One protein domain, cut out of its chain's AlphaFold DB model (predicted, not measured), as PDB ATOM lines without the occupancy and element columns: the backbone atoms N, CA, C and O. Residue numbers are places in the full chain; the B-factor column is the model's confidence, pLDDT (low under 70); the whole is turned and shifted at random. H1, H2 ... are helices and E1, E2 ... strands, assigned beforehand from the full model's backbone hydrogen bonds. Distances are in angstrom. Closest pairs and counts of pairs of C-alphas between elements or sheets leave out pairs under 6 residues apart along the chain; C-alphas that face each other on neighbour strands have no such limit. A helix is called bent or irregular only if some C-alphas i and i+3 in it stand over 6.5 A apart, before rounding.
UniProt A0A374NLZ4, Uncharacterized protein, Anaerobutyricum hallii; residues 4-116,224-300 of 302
ATOM      1  N   LEU A   4     172.514 202.345 168.482       56.41
ATOM      2  CA  LEU A   4     172.770 203.420 167.522       56.41
ATOM      3  C   LEU A   4     173.108 202.889 166.115       56.41
ATOM      4  O   LEU A   4     172.656 203.436 165.118       56.41
ATOM      5  N   LYS A   5     173.844 201.774 166.002       59.22
ATOM      6  CA  LYS A   5     174.122 201.149 164.694       59.22
ATOM      7  C   LYS A   5     172.857 200.544 164.080       59.22
ATOM      8  O   LYS A   5     172.648 200.677 162.879       59.22
ATOM      9  N   LYS A   6     171.997 199.931 164.903       61.47
ATOM     10  CA  LYS A   6     170.697 199.397 164.461       61.47
ATOM     11  C   LYS A   6     169.748 200.534 164.045       61.47
ATOM     12  O   LYS A   6     169.073 200.397 163.032       61.47
ATOM     13  N   MET A   7     169.770 201.673 164.751       61.59
ATOM     14  CA  MET A   7     169.066 202.910 164.376       61.59
ATOM     15  C   MET A   7     169.473 203.391 162.987       61.59
ATOM     16  O   MET A   7     168.610 203.553 162.135       61.59
ATOM     17  N   ILE A   8     170.772 203.579 162.748       60.59
ATOM     18  CA  ILE A   8     171.294 204.081 161.470       60.59
ATOM     19  C   ILE A   8     170.964 203.106 160.335       60.59
ATOM     20  O   ILE A   8     170.507 203.519 159.277       60.59
ATOM     21  N   GLN A   9     171.091 201.797 160.570       63.12
ATOM     22  CA  GLN A   9     170.700 200.782 159.585       63.12
ATOM     23  C   GLN A   9     169.194 200.735 159.305       63.12
ATOM     24  O   GLN A   9     168.800 200.289 158.234       63.12
ATOM     25  N   THR A  10     168.358 201.144 160.256       63.25
ATOM     26  CA  THR A  10     166.898 201.095 160.127       63.25
ATOM     27  C   THR A  10     166.361 202.376 159.499       63.25
ATOM     28  O   THR A  10     165.662 202.335 158.493       63.25
ATOM     29  N   LEU A  11     166.719 203.522 160.079       64.62
ATOM     30  CA  LEU A  11     166.236 204.839 159.678       64.62
ATOM     31  C   LEU A  11     167.002 205.387 158.475       64.62
ATOM     32  O   LEU A  11     166.384 205.953 157.578       64.62
ATOM     33  N   GLY A  12     168.312 205.146 158.390       59.09
ATOM     34  CA  GLY A  12     169.127 205.595 157.259       59.09
ATOM     35  C   GLY A  12     168.761 204.915 155.939       59.09
ATOM     36  O   GLY A  12     168.819 205.545 154.889       59.09
ATOM     37  N   LYS A  13     168.257 203.672 155.979       58.25
ATOM     38  CA  LYS A  13     167.707 202.988 154.792       58.25
ATOM     39  C   LYS A  13     166.433 203.634 154.248       58.25
ATOM     40  O   LYS A  13     166.122 203.435 153.080       58.25
ATOM     41  N   SER A  14     165.696 204.386 155.070       66.69
ATOM     42  CA  SER A  14     164.472 205.059 154.616       66.69
ATOM     43  C   SER A  14     164.758 206.283 153.742       66.69
ATOM     44  O   SER A  14     163.868 206.721 153.021       66.69
ATOM     45  N   GLY A  15     165.971 206.852 153.816       78.44
ATOM     46  CA  GLY A  15     166.332 208.096 153.128       78.44
ATOM     47  C   GLY A  15     165.597 209.343 153.642       78.44
ATOM     48  O   GLY A  15     165.753 210.417 153.068       78.44
ATOM     49  N   LYS A  16     164.799 209.222 154.711       85.56
ATOM     50  CA  LYS A  16     163.959 210.294 155.262       85.56
ATOM     51  C   LYS A  16     164.546 210.857 156.549       85.56
ATOM     52  O   LYS A  16     165.145 210.125 157.339       85.56
ATOM     53  N   THR A  17     164.290 212.137 156.794       90.19
ATOM     54  CA  THR A  17     164.457 212.727 158.124       90.19
ATOM     55  C   THR A  17     163.229 212.399 158.959       90.19
ATOM     56  O   THR A  17     162.103 212.688 158.558       90.19
ATOM     57  N   TRP A  18     163.445 211.800 160.124       92.25
ATOM     58  CA  TRP A  18     162.376 211.494 161.069       92.25
ATOM     59  C   TRP A  18     162.385 212.485 162.218       92.25
ATOM     60  O   TRP A  18     163.445 212.794 162.754       92.25
ATOM     61  N   ALA A  19     161.208 212.919 162.648       94.50
ATOM     62  CA  ALA A  19     161.021 213.656 163.884       94.50
ATOM     63  C   ALA A  19     160.225 212.811 164.878       94.50
ATOM     64  O   ALA A  19     159.209 212.214 164.528       94.50
ATOM     65  N   PHE A  20     160.671 212.798 166.132       95.12
ATOM     66  CA  PHE A  20     159.957 212.205 167.261       95.12
ATOM     67  C   PHE A  20     159.724 213.282 168.305       95.12
ATOM     68  O   PHE A  20     160.649 214.021 168.633       95.12
ATOM     69  N   VAL A  21     158.505 213.358 168.834       96.19
ATOM     70  CA  VAL A  21     158.085 214.385 169.787       96.19
ATOM     71  C   VAL A  21     157.508 213.743 171.039       96.19
ATOM     72  O   VAL A  21     156.509 213.026 170.980       96.19
ATOM     73  N   SER A  22     158.119 214.045 172.177       94.62
ATOM     74  CA  SER A  22     157.597 213.785 173.517       94.62
ATOM     75  C   SER A  22     157.088 215.093 174.119       94.62
ATOM     76  O   SER A  22     157.486 216.184 173.714       94.62
ATOM     77  N   PHE A  23     156.201 214.997 175.098       92.56
ATOM     78  CA  PHE A  23     155.730 216.141 175.857       92.56
ATOM     79  C   PHE A  23     155.564 215.759 177.323       92.56
ATOM     80  O   PHE A  23     155.250 214.617 177.658       92.56
ATOM     81  N   LYS A  24     155.765 216.738 178.197       90.00
ATOM     82  CA  LYS A  24     155.563 216.627 179.638       90.00
ATOM     83  C   LYS A  24     154.563 217.689 180.056       90.00
ATOM     84  O   LYS A  24     154.669 218.834 179.627       90.00
ATOM     85  N   LYS A  25     153.576 217.300 180.862       87.44
ATOM     86  CA  LYS A  25     152.660 218.259 181.479       87.44
ATOM     87  C   LYS A  25     153.452 219.087 182.490       87.44
ATOM     88  O   LYS A  25     154.162 218.509 183.309       87.44
ATOM     89  N   ASP A  26     153.347 220.404 182.408       82.38
ATOM     90  CA  ASP A  26     153.987 221.299 183.364       82.38
ATOM     91  C   ASP A  26     153.290 221.144 184.723       82.38
ATOM     92  O   ASP A  26     152.058 221.043 184.785       82.38
ATOM     93  N   ASP A  27     154.064 221.129 185.809       68.88
ATOM     94  CA  ASP A  27     153.517 221.108 187.164       68.88
ATOM     95  C   ASP A  27     152.771 222.427 187.407       68.88
ATOM     96  O   ASP A  27     153.358 223.475 187.675       68.88
ATOM     97  N   THR A  28     151.451 222.409 187.228       57.75
ATOM     98  CA  THR A  28     150.618 223.580 187.492       57.75
ATOM     99  C   THR A  28     150.482 223.784 188.989       57.75
ATOM    100  O   THR A  28     150.000 222.903 189.705       57.75
ATOM    101  N   ASP A  29     150.824 224.987 189.436       49.09
ATOM    102  CA  ASP A  29     150.475 225.492 190.754       49.09
ATOM    103  C   ASP A  29     148.949 225.386 190.946       49.09
ATOM    104  O   ASP A  29     148.176 225.906 190.126       49.09
ATOM    105  N   LYS A  30     148.505 224.673 191.995       52.31
ATOM    106  CA  LYS A  30     147.102 224.237 192.205       52.31
ATOM    107  C   LYS A  30     146.080 225.388 192.214       52.31
ATOM    108  O   LYS A  30     144.884 225.144 192.093       52.31
ATOM    109  N   ASN A  31     146.548 226.631 192.321       50.66
ATOM    110  CA  ASN A  31     145.735 227.841 192.420       50.66
ATOM    111  C   ASN A  31     145.384 228.517 191.085       50.66
ATOM    112  O   ASN A  31     144.630 229.489 191.088       50.66
ATOM    113  N   THR A  32     145.869 228.040 189.932       50.28
ATOM    114  CA  THR A  32     145.505 228.649 188.639       50.28
ATOM    115  C   THR A  32     144.644 227.724 187.782       50.28
ATOM    116  O   THR A  32     145.075 226.649 187.383       50.28
ATOM    117  N   LYS A  33     143.432 228.180 187.419       48.62
ATOM    118  CA  LYS A  33     142.528 227.569 186.414       48.62
ATOM    119  C   LYS A  33     143.111 227.621 184.983       48.62
ATOM    120  O   LYS A  33     142.412 227.962 184.029       48.62
ATOM    121  N   LYS A  34     144.411 227.384 184.802       54.66
ATOM    122  CA  LYS A  34     145.055 227.403 183.485       54.66
ATOM    123  C   LYS A  34     144.837 226.054 182.798       54.66
ATOM    124  O   LYS A  34     144.955 225.008 183.428       54.66
ATOM    125  N   LYS A  35     144.505 226.104 181.499       59.97
ATOM    126  CA  LYS A  35     144.470 224.936 180.599       59.97
ATOM    127  C   LYS A  35     145.756 224.123 180.764       59.97
ATOM    128  O   LYS A  35     146.804 224.725 180.992       59.97
ATOM    129  N   ASP A  36     145.647 222.801 180.624       65.31
ATOM    130  CA  ASP A  36     146.766 221.855 180.689       65.31
ATOM    131  C   ASP A  36     147.984 222.418 179.921       65.31
ATOM    132  O   ASP A  36     147.939 222.561 178.700       65.31
ATOM    133  N   GLN A  37     149.034 222.830 180.643       82.12
ATOM    134  CA  GLN A  37     150.265 223.343 180.036       82.12
ATOM    135  C   GLN A  37     151.230 222.185 179.815       82.12
ATOM    136  O   GLN A  37     151.323 221.287 180.650       82.12
ATOM    137  N   TYR A  38     151.918 222.198 178.677       89.25
ATOM    138  CA  TYR A  38     152.870 221.164 178.302       89.25
ATOM    139  C   TYR A  38     154.149 221.794 177.769       89.25
ATOM    140  O   TYR A  38     154.097 222.741 176.977       89.25
ATOM    141  N   THR A  39     155.277 221.195 178.122       91.44
ATOM    142  CA  THR A  39     156.557 221.394 177.449       91.44
ATOM    143  C   THR A  39     156.785 220.248 176.472       91.44
ATOM    144  O   THR A  39     156.608 219.079 176.818       91.44
ATOM    145  N   TYR A  40     157.157 220.584 175.242       93.88
ATOM    146  CA  TYR A  40     157.383 219.648 174.149       93.88
ATOM    147  C   TYR A  40     158.875 219.531 173.856       93.88
ATOM    148  O   TYR A  40     159.617 220.509 173.934       93.88
ATOM    149  N   TYR A  41     159.293 218.333 173.474       95.38
ATOM    150  CA  TYR A  41     160.676 217.977 173.207       95.38
ATOM    151  C   TYR A  41     160.725 217.153 171.938       95.38
ATOM    152  O   TYR A  41     159.956 216.200 171.792       95.38
ATOM    153  N   ARG A  42     161.629 217.495 171.031       96.06
ATOM    154  CA  ARG A  42     161.739 216.835 169.740       96.06
ATOM    155  C   ARG A  42     163.178 216.443 169.453       96.06
ATOM    156  O   ARG A  42     164.119 217.151 169.801       96.06
ATOM    157  N   VAL A  43     163.323 215.278 168.831       95.31
ATOM    158  CA  VAL A  43     164.564 214.836 168.195       95.31
ATOM    159  C   VAL A  43     164.306 214.645 166.711       95.31
ATOM    160  O   VAL A  43     163.322 214.012 166.324       95.31
ATOM    161  N   PHE A  44     165.206 215.174 165.897       93.94
ATOM    162  CA  PHE A  44     165.313 214.861 164.485       93.94
ATOM    163  C   PHE A  44     166.416 213.840 164.268       93.94
ATOM    164  O   PHE A  44     167.474 213.914 164.891       93.94
ATOM    165  N   ILE A  45     166.162 212.912 163.357       91.00
ATOM    166  CA  ILE A  45     167.101 211.884 162.935       91.00
ATOM    167  C   ILE A  45     167.255 212.019 161.431       91.00
ATOM    168  O   ILE A  45     166.340 211.681 160.680       91.00
ATOM    169  N   ALA A  46     168.398 212.543 161.004       89.75
ATOM    170  CA  ALA A  46     168.734 212.664 159.594       89.75
ATOM    171  C   ALA A  46     169.026 211.280 158.970       89.75
ATOM    172  O   ALA A  46     169.356 210.336 159.697       89.75
ATOM    173  N   PRO A  47     168.966 211.143 157.630       85.88
ATOM    174  CA  PRO A  47     169.285 209.885 156.947       85.88
ATOM    175  C   PRO A  47     170.696 209.353 157.240       85.88
ATOM    176  O   PRO A  47     170.916 208.145 157.252       85.88
ATOM    177  N   ASP A  48     171.655 210.240 157.522       83.88
ATOM    178  CA  ASP A  48     173.027 209.882 157.904       83.88
ATOM    179  C   ASP A  48     173.164 209.469 159.385       83.88
ATOM    180  O   ASP A  48     174.250 209.110 159.842       83.88
ATOM    181  N   GLY A  49     172.064 209.498 160.142       82.44
ATOM    182  CA  GLY A  49     172.022 209.145 161.553       82.44
ATOM    183  C   GLY A  49     172.344 210.281 162.516       82.44
ATOM    184  O   GLY A  49     172.336 210.038 163.726       82.44
ATOM    185  N   LYS A  50     172.625 211.499 162.031       88.44
ATOM    186  CA  LYS A  50     172.834 212.650 162.913       88.44
ATOM    187  C   LYS A  50     171.552 213.002 163.654       88.44
ATOM    188  O   LYS A  50     170.457 212.978 163.090       88.44
ATOM    189  N   LEU A  51     171.727 213.340 164.927       91.44
ATOM    190  CA  LEU A  51     170.654 213.714 165.834       91.44
ATOM    191  C   LEU A  51     170.704 215.216 166.102       91.44
ATOM    192  O   LEU A  51     171.770 215.745 166.416       91.44
ATOM    193  N   SER A  52     169.558 215.887 166.042       94.12
ATOM    194  CA  SER A  52     169.407 217.262 166.529       94.12
ATOM    195  C   SER A  52     168.176 217.378 167.413       94.12
ATOM    196  O   SER A  52     167.149 216.763 167.133       94.12
ATOM    197  N   PHE A  53     168.279 218.164 168.478       95.50
ATOM    198  CA  PHE A  53     167.261 218.254 169.516       95.50
ATOM    199  C   PHE A  53     166.789 219.693 169.665       95.50
ATOM    200  O   PHE A  53     167.602 220.616 169.664       95.50
ATOM    201  N   ASP A  54     165.487 219.875 169.836       94.94
ATOM    202  CA  ASP A  54     164.895 221.155 170.199       94.94
ATOM    203  C   ASP A  54     163.704 220.963 171.144       94.94
ATOM    204  O   ASP A  54     163.160 219.867 171.308       94.94
ATOM    205  N   SER A  55     163.330 222.029 171.843       92.88
ATOM    206  CA  SER A  55     162.215 222.011 172.784       92.88
ATOM    207  C   SER A  55     161.403 223.293 172.701       92.88
ATOM    208  O   SER A  55     161.862 224.338 172.232       92.88
ATOM    209  N   CYS A  56     160.153 223.205 173.138       89.88
ATOM    210  CA  CYS A  56     159.223 224.314 173.107       89.88
ATOM    211  C   CYS A  56     158.265 224.253 174.294       89.88
ATOM    212  O   CYS A  56     157.552 223.270 174.491       89.88
ATOM    213  N   ALA A  57     158.192 225.342 175.059       86.50
ATOM    214  CA  ALA A  57     157.095 225.539 175.996       86.50
ATOM    215  C   ALA A  57     155.802 225.802 175.212       86.50
ATOM    216  O   ALA A  57     155.746 226.732 174.408       86.50
ATOM    217  N   GLY A  58     154.736 225.050 175.490       78.12
ATOM    218  CA  GLY A  58     153.460 225.133 174.768       78.12
ATOM    219  C   GLY A  58     152.697 226.456 174.926       78.12
ATOM    220  O   GLY A  58     151.618 226.631 174.357       78.12
ATOM    221  N   ARG A  59     153.225 227.407 175.706       73.00
ATOM    222  CA  ARG A  59     152.611 228.720 175.915       73.00
ATOM    223  C   ARG A  59     152.602 229.524 174.612       73.00
ATOM    224  O   ARG A  59     153.594 229.591 173.895       73.00
ATOM    225  N   SER A  60     151.476 230.183 174.338       65.94
ATOM    226  CA  SER A  60     151.313 231.120 173.212       65.94
ATOM    227  C   SER A  60     151.494 230.514 171.811       65.94
ATOM    228  O   SER A  60     151.718 231.254 170.852       65.94
ATOM    229  N   TRP A  61     151.342 229.192 171.664       76.88
ATOM    230  CA  TRP A  61     151.546 228.476 170.397       76.88
ATOM    231  C   TRP A  61     150.721 229.028 169.222       76.88
ATOM    232  O   TRP A  61     151.190 229.029 168.090       76.88
ATOM    233  N   MET A  62     149.535 229.587 169.487       68.44
ATOM    234  CA  MET A  62     148.661 230.182 168.464       68.44
ATOM    235  C   MET A  62     149.307 231.347 167.697       68.44
ATOM    236  O   MET A  62     148.935 231.605 166.554       68.44
ATOM    237  N   ARG A  63     150.273 232.053 168.303       73.50
ATOM    238  CA  ARG A  63     150.996 233.172 167.671       73.50
ATOM    239  C   ARG A  63     152.240 232.729 166.901       73.50
ATOM    240  O   ARG A  63     152.900 233.564 166.284       73.50
ATOM    241  N   ARG A  64     152.586 231.442 166.955       80.44
ATOM    242  CA  ARG A  64     153.763 230.908 166.277       80.44
ATOM    243  C   ARG A  64     153.530 230.769 164.772       80.44
ATOM    244  O   ARG A  64     152.396 230.711 164.303       80.44
ATOM    245  N   LYS A  65     154.628 230.730 164.021       78.31
ATOM    246  CA  LYS A  65     154.653 230.471 162.571       78.31
ATOM    247  C   LYS A  65     155.591 229.314 162.202       78.31
ATOM    248  O   LYS A  65     155.808 229.067 161.026       78.31
ATOM    249  N   ASP A  66     156.156 228.643 163.202       87.75
ATOM    250  CA  ASP A  66     157.033 227.487 163.040       87.75
ATOM    251  C   ASP A  66     156.245 226.171 163.150       87.75
ATOM    252  O   ASP A  66     155.061 226.154 163.500       87.75
ATOM    253  N   GLU A  67     156.915 225.052 162.869       89.25
ATOM    254  CA  GLU A  67     156.317 223.709 162.908       89.25
ATOM    255  C   GLU A  67     155.699 223.356 164.265       89.25
ATOM    256  O   GLU A  67     154.725 222.605 164.334       89.25
ATOM    257  N   TRP A  68     156.210 223.933 165.354       91.88
ATOM    258  CA  TRP A  68     155.662 223.733 166.693       91.88
ATOM    259  C   TRP A  68     154.194 224.149 166.799       91.88
ATOM    260  O   TRP A  68     153.460 223.529 167.567       91.88
ATOM    261  N   LYS A  69     153.726 225.131 166.013       91.06
ATOM    262  CA  LYS A  69     152.294 225.467 165.948       91.06
ATOM    263  C   LYS A  69     151.449 224.246 165.573       91.06
ATOM    264  O   LYS A  69     150.430 224.007 166.215       91.06
ATOM    265  N   ASN A  70     151.881 223.483 164.570       91.56
ATOM    266  CA  ASN A  70     151.147 222.320 164.069       91.56
ATOM    267  C   ASN A  70     151.168 221.185 165.096       91.56
ATOM    268  O   ASN A  70     150.127 220.612 165.395       91.56
ATOM    269  N   ILE A  71     152.328 220.925 165.707       93.31
ATOM    270  CA  ILE A  71     152.497 219.886 166.736       93.31
ATOM    271  C   ILE A  71     151.611 220.171 167.955       93.31
ATOM    272  O   ILE A  71     150.895 219.292 168.434       93.31
ATOM    273  N   ILE A  72     151.662 221.403 168.467       92.25
ATOM    274  CA  ILE A  72     150.930 221.794 169.676       92.25
ATOM    275  C   ILE A  72     149.426 221.867 169.389       92.25
ATOM    276  O   ILE A  72     148.634 221.397 170.205       92.25
ATOM    277  N   GLY A  73     149.033 222.407 168.230       90.75
ATOM    278  CA  GLY A  73     147.638 222.436 167.790       90.75
ATOM    279  C   GLY A  73     147.049 221.033 167.662       90.75
ATOM    280  O   GLY A  73     146.024 220.747 168.273       90.75
ATOM    281  N   TYR A  74     147.760 220.131 166.985       92.56
ATOM    282  CA  TYR A  74     147.366 218.731 166.839       92.56
ATOM    283  C   TYR A  74     147.216 218.018 168.194       92.56
ATOM    284  O   TYR A  74     146.226 217.328 168.435       92.56
ATOM    285  N   HIS A  75     148.152 218.224 169.130       92.94
ATOM    286  CA  HIS A  75     148.027 217.660 170.477       92.94
ATOM    287  C   HIS A  75     146.790 218.188 171.212       92.94
ATOM    288  O   HIS A  75     146.076 217.411 171.848       92.94
ATOM    289  N   GLN A  76     146.515 219.492 171.110       89.38
ATOM    290  CA  GLN A  76     145.351 220.106 171.740       89.38
ATOM    291  C   GLN A  76     144.041 219.559 171.159       89.38
ATOM    292  O   GLN A  76     143.152 219.200 171.928       89.38
ATOM    293  N   GLU A  77     143.946 219.419 169.836       90.75
ATOM    294  CA  GLU A  77     142.792 218.810 169.163       90.75
ATOM    295  C   GLU A  77     142.553 217.372 169.634       90.75
ATOM    296  O   GLU A  77     141.418 216.992 169.926       90.75
ATOM    297  N   LEU A  78     143.617 216.574 169.785       90.75
ATOM    298  CA  LEU A  78     143.511 215.220 170.328       90.75
ATOM    299  C   LEU A  78     143.040 215.206 171.787       90.75
ATOM    300  O   LEU A  78     142.222 214.361 172.153       90.75
ATOM    301  N   ILE A  79     143.537 216.117 172.630       89.06
ATOM    302  CA  ILE A  79     143.082 216.251 174.021       89.06
ATOM    303  C   ILE A  79     141.595 216.618 174.062       89.06
ATOM    304  O   ILE A  79     140.834 216.006 174.815       89.06
ATOM    305  N   ASP A  80     141.178 217.596 173.260       88.62
ATOM    306  CA  ASP A  80     139.802 218.091 173.237       88.62
ATOM    307  C   ASP A  80     138.844 217.010 172.717       88.62
ATOM    308  O   ASP A  80     137.828 216.731 173.357       88.62
ATOM    309  N   LYS A  81     139.229 216.300 171.647       88.44
ATOM    310  CA  LYS A  81     138.493 215.145 171.118       88.44
ATOM    311  C   LYS A  81     138.360 214.021 172.146       88.44
ATOM    312  O   LYS A  81     137.287 213.447 172.310       88.44
ATOM    313  N   ARG A  82     139.425 213.711 172.895       87.62
ATOM    314  CA  ARG A  82     139.367 212.703 173.968       87.62
ATOM    315  C   ARG A  82     138.399 213.098 175.078       87.62
ATOM    316  O   ARG A  82     137.668 212.238 175.569       87.62
ATOM    317  N   LYS A  83     138.380 214.379 175.463       85.62
ATOM    318  CA  LYS A  83     137.440 214.911 176.459       85.62
ATOM    319  C   LYS A  83     135.995 214.809 175.958       85.62
ATOM    320  O   LYS A  83     135.142 214.337 176.707       85.62
ATOM    321  N   SER A  84     135.726 215.177 174.700       87.62
ATOM    322  CA  SER A  84     134.376 215.103 174.119       87.62
ATOM    323  C   SER A  84     133.884 213.666 173.930       87.62
ATOM    324  O   SER A  84     132.733 213.367 174.224       87.62
ATOM    325  N   GLU A  85     134.759 212.758 173.489       87.06
ATOM    326  CA  GLU A  85     134.434 211.343 173.249       87.06
ATOM    327  C   GLU A  85     134.528 210.473 174.514       87.06
ATOM    328  O   GLU A  85     134.316 209.265 174.445       87.06
ATOM    329  N   LYS A  86     134.864 211.058 175.673       82.50
ATOM    330  CA  LYS A  86     135.078 210.356 176.952       82.50
ATOM    331  C   LYS A  86     136.123 209.222 176.880       82.50
ATOM    332  O   LYS A  86     136.046 208.258 177.638       82.50
ATOM    333  N   ARG A  87     137.140 209.359 176.019       76.94
ATOM    334  CA  ARG A  87     138.251 208.397 175.831       76.94
ATOM    335  C   ARG A  87     139.401 208.640 176.811       76.94
ATOM    336  O   ARG A  87     140.523 209.017 176.445       76.94
ATOM    337  N   TYR A  88     139.098 208.491 178.097       72.50
ATOM    338  CA  TYR A  88     140.065 208.690 179.186       72.50
ATOM    339  C   TYR A  88     141.022 207.505 179.372       72.50
ATOM    340  O   TYR A  88     142.034 207.632 180.053       72.50
ATOM    341  N   ASP A  89     140.729 206.378 178.733       71.44
ATOM    342  CA  ASP A  89     141.436 205.104 178.819       71.44
ATOM    343  C   ASP A  89     142.651 204.972 177.883       71.44
ATOM    344  O   ASP A  89     143.365 203.968 177.919       71.44
ATOM    345  N   GLU A  90     142.917 205.987 177.060       81.31
ATOM    346  CA  GLU A  90     144.002 205.982 176.076       81.31
ATOM    347  C   GLU A  90     144.966 207.148 176.285       81.31
ATOM    348  O   GLU A  90     144.685 208.275 175.894       81.31
ATOM    349  N   ASN A  91     146.137 206.903 176.857       88.81
ATOM    350  CA  ASN A  91     147.134 207.946 177.081       88.81
ATOM    351  C   ASN A  91     147.994 208.171 175.840       88.81
ATOM    352  O   ASN A  91     148.584 207.231 175.320       88.81
ATOM    353  N   ILE A  92     148.101 209.422 175.391       92.19
ATOM    354  CA  ILE A  92     148.995 209.814 174.298       92.19
ATOM    355  C   ILE A  92     150.433 209.778 174.840       92.19
ATOM    356  O   ILE A  92     150.745 210.504 175.781       92.19
ATOM    357  N   GLU A  93     151.290 208.918 174.287       91.75
ATOM    358  CA  GLU A  93     152.690 208.759 174.720       91.75
ATOM    359  C   GLU A  93     153.670 209.576 173.864       91.75
ATOM    360  O   GLU A  93     154.757 209.914 174.333       91.75
ATOM    361  N   GLY A  94     153.305 209.910 172.624       94.31
ATOM    362  CA  GLY A  94     154.149 210.730 171.761       94.31
ATOM    363  C   GLY A  94     153.695 210.777 170.309       94.31
ATOM    364  O   GLY A  94     152.773 210.068 169.896       94.31
ATOM    365  N   PHE A  95     154.391 211.610 169.540       95.62
ATOM    366  CA  PHE A  95     154.186 211.775 168.103       95.62
ATOM    367  C   PHE A  95     155.447 211.457 167.321       95.62
ATOM    368  O   PHE A  95     156.553 211.623 167.842       95.62
ATOM    369  N   PHE A  96     155.294 211.060 166.067       94.19
ATOM    370  CA  PHE A  96     156.404 211.001 165.129       94.19
ATOM    371  C   PHE A  96     155.928 211.263 163.705       94.19
ATOM    372  O   PHE A  96     154.759 211.054 163.388       94.19
ATOM    373  N   TYR A  97     156.830 211.735 162.854       93.69
ATOM    374  CA  TYR A  97     156.514 212.054 161.466       93.69
ATOM    375  C   TYR A  97     157.769 212.148 160.599       93.69
ATOM    376  O   TYR A  97     158.886 212.297 161.095       93.69
ATOM    377  N   THR A  98     157.550 212.079 159.289       91.56
ATOM    378  CA  THR A  98     158.531 212.478 158.260       91.56
ATOM    379  C   THR A  98     158.057 213.705 157.478       91.56
ATOM    380  O   THR A  98     158.881 214.452 156.964       91.56
ATOM    381  N   ASP A  99     156.745 213.959 157.472       91.19
ATOM    382  CA  ASP A  99     156.096 215.191 157.020       91.19
ATOM    383  C   ASP A  99     155.246 215.733 158.177       91.19
ATOM    384  O   ASP A  99     154.418 215.014 158.735       91.19
ATOM    385  N   ILE A 100     155.444 216.999 158.546       91.00
ATOM    386  CA  ILE A 100     154.722 217.659 159.641       91.00
ATOM    387  C   ILE A 100     153.196 217.684 159.441       91.00
ATOM    388  O   ILE A 100     152.453 217.828 160.409       91.00
ATOM    389  N   ASN A 101     152.720 217.528 158.205       89.69
ATOM    390  CA  ASN A 101     151.294 217.463 157.887       89.69
ATOM    391  C   ASN A 101     150.700 216.055 158.054       89.69
ATOM    392  O   ASN A 101     149.483 215.897 157.963       89.69
ATOM    393  N   ASP A 102     151.530 215.039 158.311       90.06
ATOM    394  CA  ASP A 102     151.092 213.667 158.570       90.06
ATOM    395  C   ASP A 102     151.723 213.108 159.848       90.06
ATOM    396  O   ASP A 102     152.645 212.285 159.854       90.06
ATOM    397  N   ILE A 103     151.204 213.606 160.968       93.44
ATOM    398  CA  ILE A 103     151.644 213.215 162.301       93.44
ATOM    399  C   ILE A 103     151.052 211.856 162.672       93.44
ATOM    400  O   ILE A 103     149.835 211.679 162.752       93.44
ATOM    401  N   CYS A 104     151.929 210.904 162.982       93.69
ATOM    402  CA  CYS A 104     151.550 209.645 163.601       93.69
ATOM    403  C   CYS A 104     151.537 209.783 165.126       93.69
ATOM    404  O   CYS A 104     152.433 210.389 165.718       93.69
ATOM    405  N   THR A 105     150.554 209.159 165.771       93.88
ATOM    406  CA  THR A 105     150.375 209.214 167.227       93.88
ATOM    407  C   THR A 105     150.500 207.843 167.863       93.88
ATOM    408  O   THR A 105     149.886 206.884 167.395       93.88
ATOM    409  N   ILE A 106     151.243 207.769 168.968       93.56
ATOM    410  CA  ILE A 106     151.359 206.582 169.815       93.56
ATOM    411  C   ILE A 106     150.482 206.762 171.048       93.56
ATOM    412  O   ILE A 106     150.613 207.744 171.781       93.56
ATOM    413  N   TYR A 107     149.623 205.781 171.304       92.00
ATOM    414  CA  TYR A 107     148.804 205.709 172.504       92.00
ATOM    415  C   TYR A 107     149.140 204.458 173.309       92.00
ATOM    416  O   TYR A 107     149.266 203.366 172.752       92.00
ATOM    417  N   LYS A 108     149.169 204.597 174.631       90.50
ATOM    418  CA  LYS A 108     149.057 203.496 175.587       90.50
ATOM    419  C   LYS A 108     147.601 203.336 175.989       90.50
ATOM    420  O   LYS A 108     147.006 204.261 176.533       90.50
ATOM    421  N   THR A 109     147.044 202.163 175.734       88.81
ATOM    422  CA  THR A 109     145.672 201.837 176.133       88.81
ATOM    423  C   THR A 109     145.649 201.243 177.543       88.81
ATOM    424  O   THR A 109     146.680 200.794 178.056       88.81
ATOM    425  N   ASN A 110     144.469 201.206 178.157       84.00
ATOM    426  CA  ASN A 110     144.223 200.433 179.376       84.00
ATOM    427  C   ASN A 110     143.978 198.939 179.098       84.00
ATOM    428  O   ASN A 110     143.918 198.141 180.033       84.00
ATOM    429  N   ALA A 111     143.847 198.548 177.826       84.69
ATOM    430  CA  ALA A 111     143.742 197.152 177.441       84.69
ATOM    431  C   ALA A 111     145.108 196.477 177.552       84.69
ATOM    432  O   ALA A 111     146.148 197.053 177.226       84.69
ATOM    433  N   CYS A 112     145.102 195.229 177.992       79.56
ATOM    434  CA  CYS A 112     146.309 194.448 178.157       79.56
ATOM    435  C   CYS A 112     146.104 193.045 177.617       79.56
ATOM    436  O   CYS A 112     144.981 192.545 177.568       79.56
ATOM    437  N   VAL A 113     147.204 192.413 177.231       77.25
ATOM    438  CA  VAL A 113     147.160 191.049 176.711       77.25
ATOM    439  C   VAL A 113     147.224 190.050 177.852       77.25
ATOM    440  O   VAL A 113     148.041 190.188 178.767       77.25
ATOM    441  N   TYR A 114     146.372 189.035 177.758       74.12
ATOM    442  CA  TYR A 114     146.437 187.838 178.578       74.12
ATOM    443  C   TYR A 114     146.963 186.666 177.747       74.12
ATOM    444  O   TYR A 114     146.651 186.581 176.557       74.12
ATOM    445  N   PRO A 115     147.755 185.765 178.354       72.00
ATOM    446  CA  PRO A 115     148.056 184.485 177.735       72.00
ATOM    447  C   PRO A 115     146.767 183.724 177.399       72.00
ATOM    448  O   PRO A 115     145.753 183.885 178.084       72.00
ATOM    449  N   ARG A 116     146.816 182.846 176.393       75.06
ATOM    450  CA  ARG A 116     145.728 181.893 176.137       75.06
ATOM    451  C   ARG A 116     145.712 180.836 177.239       75.06
ATOM    452  O   ARG A 116     146.365 179.802 177.138       75.06
ATOM    453  N   ASP A 224     158.085 188.183 173.076       75.06
ATOM    454  CA  ASP A 224     158.377 188.928 171.846       75.06
ATOM    455  C   ASP A 224     157.502 190.176 171.657       75.06
ATOM    456  O   ASP A 224     156.641 190.495 172.482       75.06
ATOM    457  N   ILE A 225     157.751 190.919 170.580       80.38
ATOM    458  CA  ILE A 225     156.873 191.985 170.109       80.38
ATOM    459  C   ILE A 225     155.819 191.366 169.208       80.38
ATOM    460  O   ILE A 225     156.120 190.830 168.146       80.38
ATOM    461  N   HIS A 226     154.568 191.522 169.607       83.44
ATOM    462  CA  HIS A 226     153.424 191.052 168.844       83.44
ATOM    463  C   HIS A 226     152.632 192.248 168.369       83.44
ATOM    464  O   HIS A 226     152.447 193.217 169.112       83.44
ATOM    465  N   TYR A 227     152.177 192.194 167.123       88.00
ATOM    466  CA  TYR A 227     151.455 193.295 166.516       88.00
ATOM    467  C   TYR A 227     150.373 192.808 165.558       88.00
ATOM    468  O   TYR A 227     150.468 191.737 164.966       88.00
ATOM    469  N   SER A 228     149.351 193.635 165.386       89.69
ATOM    470  CA  SER A 228     148.366 193.507 164.324       89.69
ATOM    471  C   SER A 228     148.242 194.832 163.589       89.69
ATOM    472  O   SER A 228     148.336 195.914 164.177       89.69
ATOM    473  N   ILE A 229     148.066 194.737 162.276       89.44
ATOM    474  CA  ILE A 229     147.905 195.884 161.393       89.44
ATOM    475  C   ILE A 229     146.481 195.835 160.866       89.44
ATOM    476  O   ILE A 229     146.023 194.817 160.360       89.44
ATOM    477  N   SER A 230     145.783 196.949 161.000       88.75
ATOM    478  CA  SER A 230     144.460 197.171 160.426       88.75
ATOM    479  C   SER A 230     144.423 198.579 159.847       88.75
ATOM    480  O   SER A 230     145.287 199.399 160.148       88.75
ATOM    481  N   GLY A 231     143.463 198.872 158.987       80.94
ATOM    482  CA  GLY A 231     143.333 200.201 158.410       80.94
ATOM    483  C   GLY A 231     142.229 200.250 157.375       80.94
ATOM    484  O   GLY A 231     141.801 199.219 156.860       80.94
ATOM    485  N   ASP A 232     141.790 201.463 157.089       73.06
ATOM    486  CA  ASP A 232     140.809 201.781 156.062       73.06
ATOM    487  C   ASP A 232     141.262 203.045 155.308       73.06
ATOM    488  O   ASP A 232     142.423 203.461 155.385       73.06
ATOM    489  N   SER A 233     140.350 203.682 154.576       67.81
ATOM    490  CA  SER A 233     140.612 204.933 153.855       67.81
ATOM    491  C   SER A 233     141.041 206.109 154.747       67.81
ATOM    492  O   SER A 233     141.543 207.106 154.230       67.81
ATOM    493  N   SER A 234     140.848 206.028 156.068       66.50
ATOM    494  CA  SER A 234     141.198 207.076 157.036       66.50
ATOM    495  C   SER A 234     142.618 206.951 157.604       66.50
ATOM    496  O   SER A 234     143.133 207.918 158.168       66.50
ATOM    497  N   GLY A 235     143.285 205.808 157.411       76.31
ATOM    498  CA  GLY A 235     144.674 205.592 157.815       76.31
ATOM    499  C   GLY A 235     144.966 204.164 158.269       76.31
ATOM    500  O   GLY A 235     144.109 203.280 158.223       76.31
ATOM    501  N   LYS A 236     146.200 203.937 158.736       85.69
ATOM    502  CA  LYS A 236     146.613 202.658 159.323       85.69
ATOM    503  C   LYS A 236     146.657 202.723 160.847       85.69
ATOM    504  O   LYS A 236     147.064 203.717 161.450       85.69
ATOM    505  N   LEU A 237     146.286 201.601 161.447       89.31
ATOM    506  CA  LEU A 237     146.287 201.311 162.868       89.31
ATOM    507  C   LEU A 237     147.200 200.109 163.126       89.31
ATOM    508  O   LEU A 237     146.898 198.986 162.720       89.31
ATOM    509  N   VAL A 238     148.293 200.337 163.848       91.06
ATOM    510  CA  VAL A 238     149.165 199.269 164.352       91.06
ATOM    511  C   VAL A 238     148.892 199.102 165.837       91.06
ATOM    512  O   VAL A 238     149.172 200.011 166.614       91.06
ATOM    513  N   LYS A 239     148.355 197.957 166.250       91.25
ATOM    514  CA  LYS A 239     148.267 197.583 167.668       91.25
ATOM    515  C   LYS A 239     149.441 196.686 167.994       91.25
ATOM    516  O   LYS A 239     149.713 195.766 167.236       91.25
ATOM    517  N   TYR A 240     150.122 196.937 169.101       89.12
ATOM    518  CA  TYR A 240     151.259 196.125 169.500       89.12
ATOM    519  C   TYR A 240     151.394 196.032 171.013       89.12
ATOM    520  O   TYR A 240     150.940 196.899 171.760       89.12
ATOM    521  N   PHE A 241     152.053 194.980 171.467       85.94
ATOM    522  CA  PHE A 241     152.492 194.836 172.844       85.94
ATOM    523  C   PHE A 241     153.861 194.166 172.861       85.94
ATOM    524  O   PHE A 241     154.288 193.549 171.886       85.94
ATOM    525  N   VAL A 242     154.567 194.346 173.970       79.62
ATOM    526  CA  VAL A 242     155.926 193.848 174.134       79.62
ATOM    527  C   VAL A 242     155.950 192.908 175.322       79.62
ATOM    528  O   VAL A 242     155.639 193.318 176.440       79.62
ATOM    529  N   GLY A 243     156.308 191.657 175.055       74.31
ATOM    530  CA  GLY A 243     156.582 190.649 176.061       74.31
ATOM    531  C   GLY A 243     157.826 190.956 176.898       74.31
ATOM    532  O   GLY A 243     158.678 191.775 176.557       74.31
ATOM    533  N   SER A 244     157.946 190.261 178.022       69.38
ATOM    534  CA  SER A 244     159.105 190.280 178.902       69.38
ATOM    535  C   SER A 244     159.456 188.852 179.305       69.38
ATOM    536  O   SER A 244     158.678 188.198 179.993       69.38
ATOM    537  N   ALA A 245     160.679 188.405 179.004       62.09
ATOM    538  CA  ALA A 245     161.191 187.103 179.445       62.09
ATOM    539  C   ALA A 245     161.095 186.894 180.973       62.09
ATOM    540  O   ALA A 245     160.885 185.778 181.444       62.09
ATOM    541  N   LYS A 246     161.152 187.976 181.767       61.59
ATOM    542  CA  LYS A 246     160.971 187.917 183.228       61.59
ATOM    543  C   LYS A 246     159.540 187.552 183.654       61.59
ATOM    544  O   LYS A 246     159.363 187.093 184.779       61.59
ATOM    545  N   ALA A 247     158.535 187.713 182.786       60.69
ATOM    546  CA  ALA A 247     157.150 187.319 183.065       60.69
ATOM    547  C   ALA A 247     156.977 185.792 183.193       60.69
ATOM    548  O   ALA A 247     155.989 185.327 183.749       60.69
ATOM    549  N   LEU A 248     157.950 184.999 182.732       62.44
ATOM    550  CA  LEU A 248     157.931 183.538 182.849       62.44
ATOM    551  C   LEU A 248     158.463 183.022 184.204       62.44
ATOM    552  O   LEU A 248     158.400 181.818 184.474       62.44
ATOM    553  N   ASN A 249     158.986 183.901 185.073       57.59
ATOM    554  CA  ASN A 249     159.676 183.544 186.323       57.59
ATOM    555  C   ASN A 249     158.828 183.739 187.597       57.59
ATOM    556  O   ASN A 249     159.319 184.234 188.606       57.59
ATOM    557  N   GLY A 250     157.568 183.292 187.576       52.06
ATOM    558  CA  GLY A 250     156.779 183.065 188.802       52.06
ATOM    559  C   GLY A 250     155.608 184.020 189.040       52.06
ATOM    560  O   GLY A 250     154.848 183.828 189.980       52.06
ATOM    561  N   SER A 251     155.410 185.011 188.171       52.25
ATOM    562  CA  SER A 251     154.153 185.760 188.086       52.25
ATOM    563  C   SER A 251     153.958 186.234 186.652       52.25
ATOM    564  O   SER A 251     154.912 186.716 186.041       52.25
ATOM    565  N   VAL A 252     152.738 186.112 186.117       52.25
ATOM    566  CA  VAL A 252     152.364 186.822 184.887       52.25
ATOM    567  C   VAL A 252     152.429 188.299 185.249       52.25
ATOM    568  O   VAL A 252     151.527 188.827 185.901       52.25
ATOM    569  N   ALA A 253     153.567 188.928 184.945       50.28
ATOM    570  CA  ALA A 253     153.800 190.329 185.247       50.28
ATOM    571  C   ALA A 253     152.600 191.112 184.724       50.28
ATOM    572  O   ALA A 253     152.208 190.900 183.579       50.28
ATOM    573  N   ARG A 254     152.006 191.942 185.591       50.78
ATOM    574  CA  ARG A 254     150.843 192.795 185.315       50.78
ATOM    575  C   ARG A 254     150.809 193.217 183.842       50.78
ATOM    576  O   ARG A 254     151.507 194.145 183.453       50.78
ATOM    577  N   SER A 255     150.017 192.467 183.074       56.91
ATOM    578  CA  SER A 255     149.280 192.896 181.899       56.91
ATOM    579  C   SER A 255     150.118 193.743 180.917       56.91
ATOM    580  O   SER A 255     150.141 194.967 181.036       56.91
ATOM    581  N   ASN A 256     150.810 193.119 179.949       74.06
ATOM    582  CA  ASN A 256     151.535 193.852 178.897       74.06
ATOM    583  C   ASN A 256     150.551 194.806 178.194       74.06
ATOM    584  O   ASN A 256     149.653 194.322 177.494       74.06
ATOM    585  N   PRO A 257     150.659 196.135 178.401       81.50
ATOM    586  CA  PRO A 257     149.642 197.049 177.921       81.50
ATOM    587  C   PRO A 257     149.732 197.139 176.407       81.50
ATOM    588  O   PRO A 257     150.820 197.312 175.843       81.50
ATOM    589  N   ILE A 258     148.574 197.049 175.761       87.50
ATOM    590  CA  ILE A 258     148.462 197.240 174.326       87.50
ATOM    591  C   ILE A 258     148.712 198.716 174.043       87.50
ATOM    592  O   ILE A 258     148.107 199.616 174.639       87.50
ATOM    593  N   ARG A 259     149.608 198.963 173.102       90.75
ATOM    594  CA  ARG A 259     149.809 200.263 172.483       90.75
ATOM    595  C   ARG A 259     149.197 200.262 171.102       90.75
ATOM    596  O   ARG A 259     149.112 199.227 170.445       90.75
ATOM    597  N   LYS A 260     148.772 201.437 170.661       91.75
ATOM    598  CA  LYS A 260     148.302 201.645 169.297       91.75
ATOM    599  C   LYS A 260     149.026 202.813 168.655       91.75
ATOM    600  O   LYS A 260     149.282 203.821 169.308       91.75
ATOM    601  N   ILE A 261     149.324 202.672 167.373       92.25
ATOM    602  CA  ILE A 261     149.885 203.713 166.525       92.25
ATOM    603  C   ILE A 261     148.869 204.013 165.437       92.25
ATOM    604  O   ILE A 261     148.415 203.090 164.762       92.25
ATOM    605  N   ILE A 262     148.512 205.284 165.290       91.12
ATOM    606  CA  ILE A 262     147.566 205.760 164.277       91.12
ATOM    607  C   ILE A 262     148.283 206.784 163.404       91.12
ATOM    608  O   ILE A 262     148.893 207.708 163.940       91.12
ATOM    609  N   GLY A 263     148.198 206.633 162.085       90.25
ATOM    610  CA  GLY A 263     148.729 207.606 161.128       90.25
ATOM    611  C   GLY A 263     148.198 207.367 159.718       90.25
ATOM    612  O   GLY A 263     147.874 206.230 159.364       90.25
ATOM    613  N   LYS A 264     148.094 208.426 158.910       86.56
ATOM    614  CA  LYS A 264     147.457 208.342 157.590       86.56
ATOM    615  C   LYS A 264     148.353 207.623 156.585       86.56
ATOM    616  O   LYS A 264     147.902 206.667 155.959       86.56
ATOM    617  N   THR A 265     149.625 208.014 156.474       82.56
ATOM    618  CA  THR A 265     150.609 207.348 155.593       82.56
ATOM    619  C   THR A 265     151.549 206.391 156.324       82.56
ATOM    620  O   THR A 265     152.560 205.952 155.771       82.56
ATOM    621  N   LEU A 266     151.195 206.009 157.555       81.31
ATOM    622  CA  LEU A 266     151.965 205.087 158.384       81.31
ATOM    623  C   LEU A 266     152.326 203.800 157.621       81.31
ATOM    624  O   LEU A 266     151.462 203.075 157.119       81.31
ATOM    625  N   LYS A 267     153.620 203.472 157.603       83.44
ATOM    626  CA  LYS A 267     154.145 202.180 157.153       83.44
ATOM    627  C   LYS A 267     154.659 201.414 158.363       83.44
ATOM    628  O   LYS A 267     155.603 201.846 159.026       83.44
ATOM    629  N   ALA A 268     154.013 200.295 158.686       80.25
ATOM    630  CA  ALA A 268     154.374 199.499 159.855       80.25
ATOM    631  C   ALA A 268     155.819 198.990 159.750       80.25
ATOM    632  O   ALA A 268     156.538 198.958 160.743       80.25
ATOM    633  N   GLU A 269     156.270 198.688 158.536       81.44
ATOM    634  CA  GLU A 269     157.612 198.206 158.215       81.44
ATOM    635  C   GLU A 269     158.700 199.230 158.570       81.44
ATOM    636  O   GLU A 269     159.825 198.850 158.880       81.44
ATOM    637  N   GLU A 270     158.370 200.527 158.568       80.94
ATOM    638  CA  GLU A 270     159.291 201.596 158.967       80.94
ATOM    639  C   GLU A 270     159.377 201.713 160.502       80.94
ATOM    640  O   GLU A 270     160.442 202.016 161.040       80.94
ATOM    641  N   ILE A 271     158.287 201.421 161.226       79.75
ATOM    642  CA  ILE A 271     158.166 201.633 162.680       79.75
ATOM    643  C   ILE A 271     158.499 200.406 163.522       79.75
ATOM    644  O   ILE A 271     159.184 200.538 164.539       79.75
ATOM    645  N   LEU A 272     158.063 199.214 163.114       80.44
ATOM    646  CA  LEU A 272     158.293 197.971 163.854       80.44
ATOM    647  C   LEU A 272     159.778 197.752 164.179       80.44
ATOM    648  O   LEU A 272     160.085 197.474 165.340       80.44
ATOM    649  N   PRO A 273     160.734 197.971 163.252       80.12
ATOM    650  CA  PRO A 273     162.151 197.838 163.573       80.12
ATOM    651  C   PRO A 273     162.621 198.749 164.718       80.12
ATOM    652  O   PRO A 273     163.502 198.351 165.486       80.12
ATOM    653  N   MET A 274     162.007 199.924 164.899       78.75
ATOM    654  CA  MET A 274     162.321 200.848 165.997       78.75
ATOM    655  C   MET A 274     161.822 200.368 167.366       78.75
ATOM    656  O   MET A 274     162.266 200.884 168.393       78.75
ATOM    657  N   LEU A 275     160.929 199.377 167.388       75.44
ATOM    658  CA  LEU A 275     160.482 198.685 168.597       75.44
ATOM    659  C   LEU A 275     161.409 197.503 168.952       75.44
ATOM    660  O   LEU A 275     161.552 197.142 170.117       75.44
ATOM    661  N   THR A 276     162.131 196.946 167.972       67.62
ATOM    662  CA  THR A 276     162.981 195.743 168.138       67.62
ATOM    663  C   THR A 276     164.352 195.988 168.787       67.62
ATOM    664  O   THR A 276     165.219 195.105 168.780       67.62
ATOM    665  N   ALA A 277     164.625 197.187 169.298       63.75
ATOM    666  CA  ALA A 277     165.873 197.457 170.005       63.75
ATOM    667  C   ALA A 277     165.829 196.805 171.397       63.75
ATOM    668  O   ALA A 277     164.976 197.151 172.214       63.75
ATOM    669  N   THR A 278     166.746 195.873 171.668       60.75
ATOM    670  CA  THR A 278     166.888 195.247 172.987       60.75
ATOM    671  C   THR A 278     167.697 196.148 173.917       60.75
ATOM    672  O   THR A 278     168.788 196.618 173.576       60.75
ATOM    673  N   PHE A 279     167.184 196.406 175.120       55.56
ATOM    674  CA  PHE A 279     167.977 197.044 176.167       55.56
ATOM    675  C   PHE A 279     168.957 196.024 176.758       55.56
ATOM    676  O   PHE A 279     168.554 195.038 177.372       55.56
ATOM    677  N   VAL A 280     170.254 196.309 176.604       46.50
ATOM    678  CA  VAL A 280     171.406 195.425 176.894       46.50
ATOM    679  C   VAL A 280     171.414 194.836 178.315       46.50
ATOM    680  O   VAL A 280     172.022 193.798 178.532       46.50
ATOM    681  N   ARG A 281     170.730 195.451 179.292       42.44
ATOM    682  CA  ARG A 281     170.711 194.969 180.687       42.44
ATOM    683  C   ARG A 281     169.608 193.958 181.022       42.44
ATOM    684  O   ARG A 281     169.751 193.262 182.016       42.44
ATOM    685  N   ASN A 282     168.514 193.896 180.257       48.28
ATOM    686  CA  ASN A 282     167.342 193.074 180.609       48.28
ATOM    687  C   ASN A 282     166.825 192.191 179.464       48.28
ATOM    688  O   ASN A 282     165.799 191.545 179.656       48.28
ATOM    689  N   GLU A 283     167.465 192.215 178.288       54.28
ATOM    690  CA  GLU A 283     167.030 191.484 177.079       54.28
ATOM    691  C   GLU A 283     165.574 191.770 176.657       54.28
ATOM    692  O   GLU A 283     164.963 191.024 175.903       54.28
ATOM    693  N   GLN A 284     165.012 192.887 177.123       60.31
ATOM    694  CA  GLN A 284     163.660 193.326 176.798       60.31
ATOM    695  C   GLN A 284     163.685 194.267 175.596       60.31
ATOM    696  O   GLN A 284     164.569 195.127 175.483       60.31
ATOM    697  N   TYR A 285     162.691 194.128 174.725       64.88
ATOM    698  CA  TYR A 285     162.442 195.074 173.644       64.88
ATOM    699  C   TYR A 285     161.945 196.424 174.171       64.88
ATOM    700  O   TYR A 285     161.410 196.532 175.279       64.88
ATOM    701  N   THR A 286     162.116 197.476 173.370       67.75
ATOM    702  CA  THR A 286     161.613 198.802 173.731       67.75
ATOM    703  C   THR A 286     160.097 198.877 173.528       67.75
ATOM    704  O   THR A 286     159.567 198.505 172.486       67.75
ATOM    705  N   VAL A 287     159.382 199.373 174.539       75.94
ATOM    706  CA  VAL A 287     157.911 199.498 174.523       75.94
ATOM    707  C   VAL A 287     157.410 200.676 173.678       75.94
ATOM    708  O   VAL A 287     156.275 200.679 173.214       75.94
ATOM    709  N   ILE A 288     158.266 201.670 173.462       83.00
ATOM    710  CA  ILE A 288     158.072 202.813 172.562       83.00
ATOM    711  C   ILE A 288     159.287 202.889 171.635       83.00
ATOM    712  O   ILE A 288     160.354 202.427 172.054       83.00
ATOM    713  N   PRO A 289     159.184 203.472 170.425       85.31
ATOM    714  CA  PRO A 289     160.326 203.605 169.525       85.31
ATOM    715  C   PRO A 289     161.559 204.135 170.261       85.31
ATOM    716  O   PRO A 289     161.481 205.120 171.001       85.31
ATOM    717  N   PHE A 290     162.714 203.488 170.095       84.25
ATOM    718  CA  PHE A 290     163.899 203.870 170.871       84.25
ATOM    719  C   PHE A 290     164.320 205.354 170.712       84.25
ATOM    720  O   PHE A 290     164.941 205.843 171.654       84.25
ATOM    721  N   PRO A 291     163.979 206.123 169.648       88.25
ATOM    722  CA  PRO A 291     164.248 207.566 169.600       88.25
ATOM    723  C   PRO A 291     163.732 208.374 170.797       88.25
ATOM    724  O   PRO A 291     164.411 209.290 171.256       88.25
ATOM    725  N   TYR A 292     162.593 207.992 171.385       89.88
ATOM    726  CA  TYR A 292     162.072 208.639 172.597       89.88
ATOM    727  C   TYR A 292     163.005 208.494 173.804       89.88
ATOM    728  O   TYR A 292     162.968 209.297 174.736       89.88
ATOM    729  N   LYS A 293     163.864 207.469 173.814       86.69
ATOM    730  CA  LYS A 293     164.922 207.324 174.816       86.69
ATOM    731  C   LYS A 293     165.927 208.471 174.721       86.69
ATOM    732  O   LYS A 293     166.259 209.037 175.753       86.69
ATOM    733  N   TYR A 294     166.351 208.840 173.513       88.31
ATOM    734  CA  TYR A 294     167.314 209.925 173.330       88.31
ATOM    735  C   TYR A 294     166.742 211.272 173.750       88.31
ATOM    736  O   TYR A 294     167.466 212.068 174.330       88.31
ATOM    737  N   ILE A 295     165.441 211.505 173.537       91.06
ATOM    738  CA  ILE A 295     164.774 212.704 174.061       91.06
ATOM    739  C   ILE A 295     164.900 212.753 175.590       91.06
ATOM    740  O   ILE A 295     165.331 213.763 176.143       91.06
ATOM    741  N   ARG A 296     164.557 211.652 176.274       87.94
ATOM    742  CA  ARG A 296     164.634 211.567 177.741       87.94
ATOM    743  C   ARG A 296     166.052 211.760 178.263       87.94
ATOM    744  O   ARG A 296     166.238 212.498 179.221       87.94
ATOM    745  N   GLU A 297     167.034 211.122 177.633       88.75
ATOM    746  CA  GLU A 297     168.443 211.237 178.027       88.75
ATOM    747  C   GLU A 297     168.988 212.650 177.789       88.75
ATOM    748  O   GLU A 297     169.633 213.205 178.674       88.75
ATOM    749  N   TYR A 298     168.693 213.255 176.634       91.69
ATOM    750  CA  TYR A 298     169.194 214.580 176.268       91.69
ATOM    751  C   TYR A 298     168.603 215.692 177.142       91.69
ATOM    752  O   TYR A 298     169.334 216.536 177.651       91.69
ATOM    753  N   PHE A 299     167.284 215.679 177.351       90.69
ATOM    754  CA  PHE A 299     166.588 216.696 178.147       90.69
ATOM    755  C   PHE A 299     166.460 216.335 179.636       90.69
ATOM    756  O   PHE A 299     165.825 217.078 180.380       90.69
ATOM    757  N   GLN A 300     167.043 215.210 180.067       87.44
ATOM    758  CA  GLN A 300     167.006 214.715 181.451       87.44
ATOM    759  C   GLN A 300     165.575 214.577 182.006       87.44
ATOM    760  O   GLN A 300     165.270 214.963 183.134       87.44
TER     761      GLN A 300
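This is residues 4 to 116 and 224 to 300 of the 302 residues of an uncharacterized protein of Anaerobutyricum hallii (UniProt A0A374NLZ4). One twisted sheet of eight strands makes the core, with the long helix H2 over one face and H5 and H4 on the other. H1 packs on H4, H3 is off the sheet, and residues 29 to 35, in the link from E1 to E2, stick out. The printed part has 190 residues, with five named helices and eight named strands in the order H1 E1 E2 E3 H2 E4 E5 E6 E7 H3 E8 H4 H5; across the antiparallel sheet the order is E3 E2 E1 E4 E5 E8 E7 E6. The class is mixed, helices and strands, in three layers, with helices on both faces of the sheet. The whole is compact, with a radius of gyration of the C-alphas of 17.4 A and spans of 51 by 40 by 39 A.

H1, residues 4 to 14, only grazes the sheet and touches H4, residues 268 to 275, at a shallow tilt of 9 degrees, opposite ways; their closest C-alphas, Thr 10 and Pro 273, are 6.7 A apart. E1, residues 18 to 25, E2, residues 38 to 45, and E3, residues 51 to 57, form a meander, each strand the antiparallel neighbour of the one before; N 20 and O 43 are 2.9 A apart, N 54 and O 42 3.0 A. H2, residues 68 to 84, lies over E1 and E4, residues 90 to 97, at a height of 9.3 A over the sheet, and only just not over E2, on which 2 of its C-alphas fall. E4 and E1 pair through N 21 and O 95, 2.8 A. E4 and E5, residues 104 to 113, form a hairpin, with N 93 and O 106 2.8 A apart. E6, residues 225 to 232, and E7, residues 235 to 242, form another, with N 228 and O 239 2.8 A apart. H3, residues 245 to 248, is not on the sheet. E8, residues 256 to 263, pairs with E5 through N 107 and O 260, 2.8 A, and with E7 through N 238 and O 261, 2.9 A. H4 is only just irregular, with C-alphas 270 and 273 6.6 A apart; its closest C-alpha pair with E7 is Ala 268 and Val 238, 6.9 A. H5, residues 291 to 299, on the same face as H4, lies only just over E3, E2 and E1, with 3 C-alphas on each; its closest C-alpha pair with E2 is Ile 295 and Val 43, 6.2 A. Every O i to N i+4 pair is within hydrogen-bond range in H2 and H5, 5 of 7 in H1 and 1 of 4 in H4, which has 3 of 5 O i to N i+3 pairs within range; H3 is too short for an O i to N i+4 pair.

H1 begins at C-alpha 4 (172.770, 203.420, 167.522). From first to last C-alpha, E1 measures 23.6 A, H2 24.1 A, E5 23.2 A and E6 23.5 A. H5 ends at C-alpha 299 (166.588, 216.696, 178.147).

The two C-alphas farthest apart, Arg 63 and Gly 250, are 54.7 A apart. Residues 117 to 223 are not printed, and C-alphas 116 and 224 are 15.1 A apart across the cut. The links from E1 to E2 and from H4 to H5 are long. The mean pLDDT of the printed part is 79.7; 48 residues are under 70, among them 4 to 14, 27 to 36, 244 to 255 and 276 to 286.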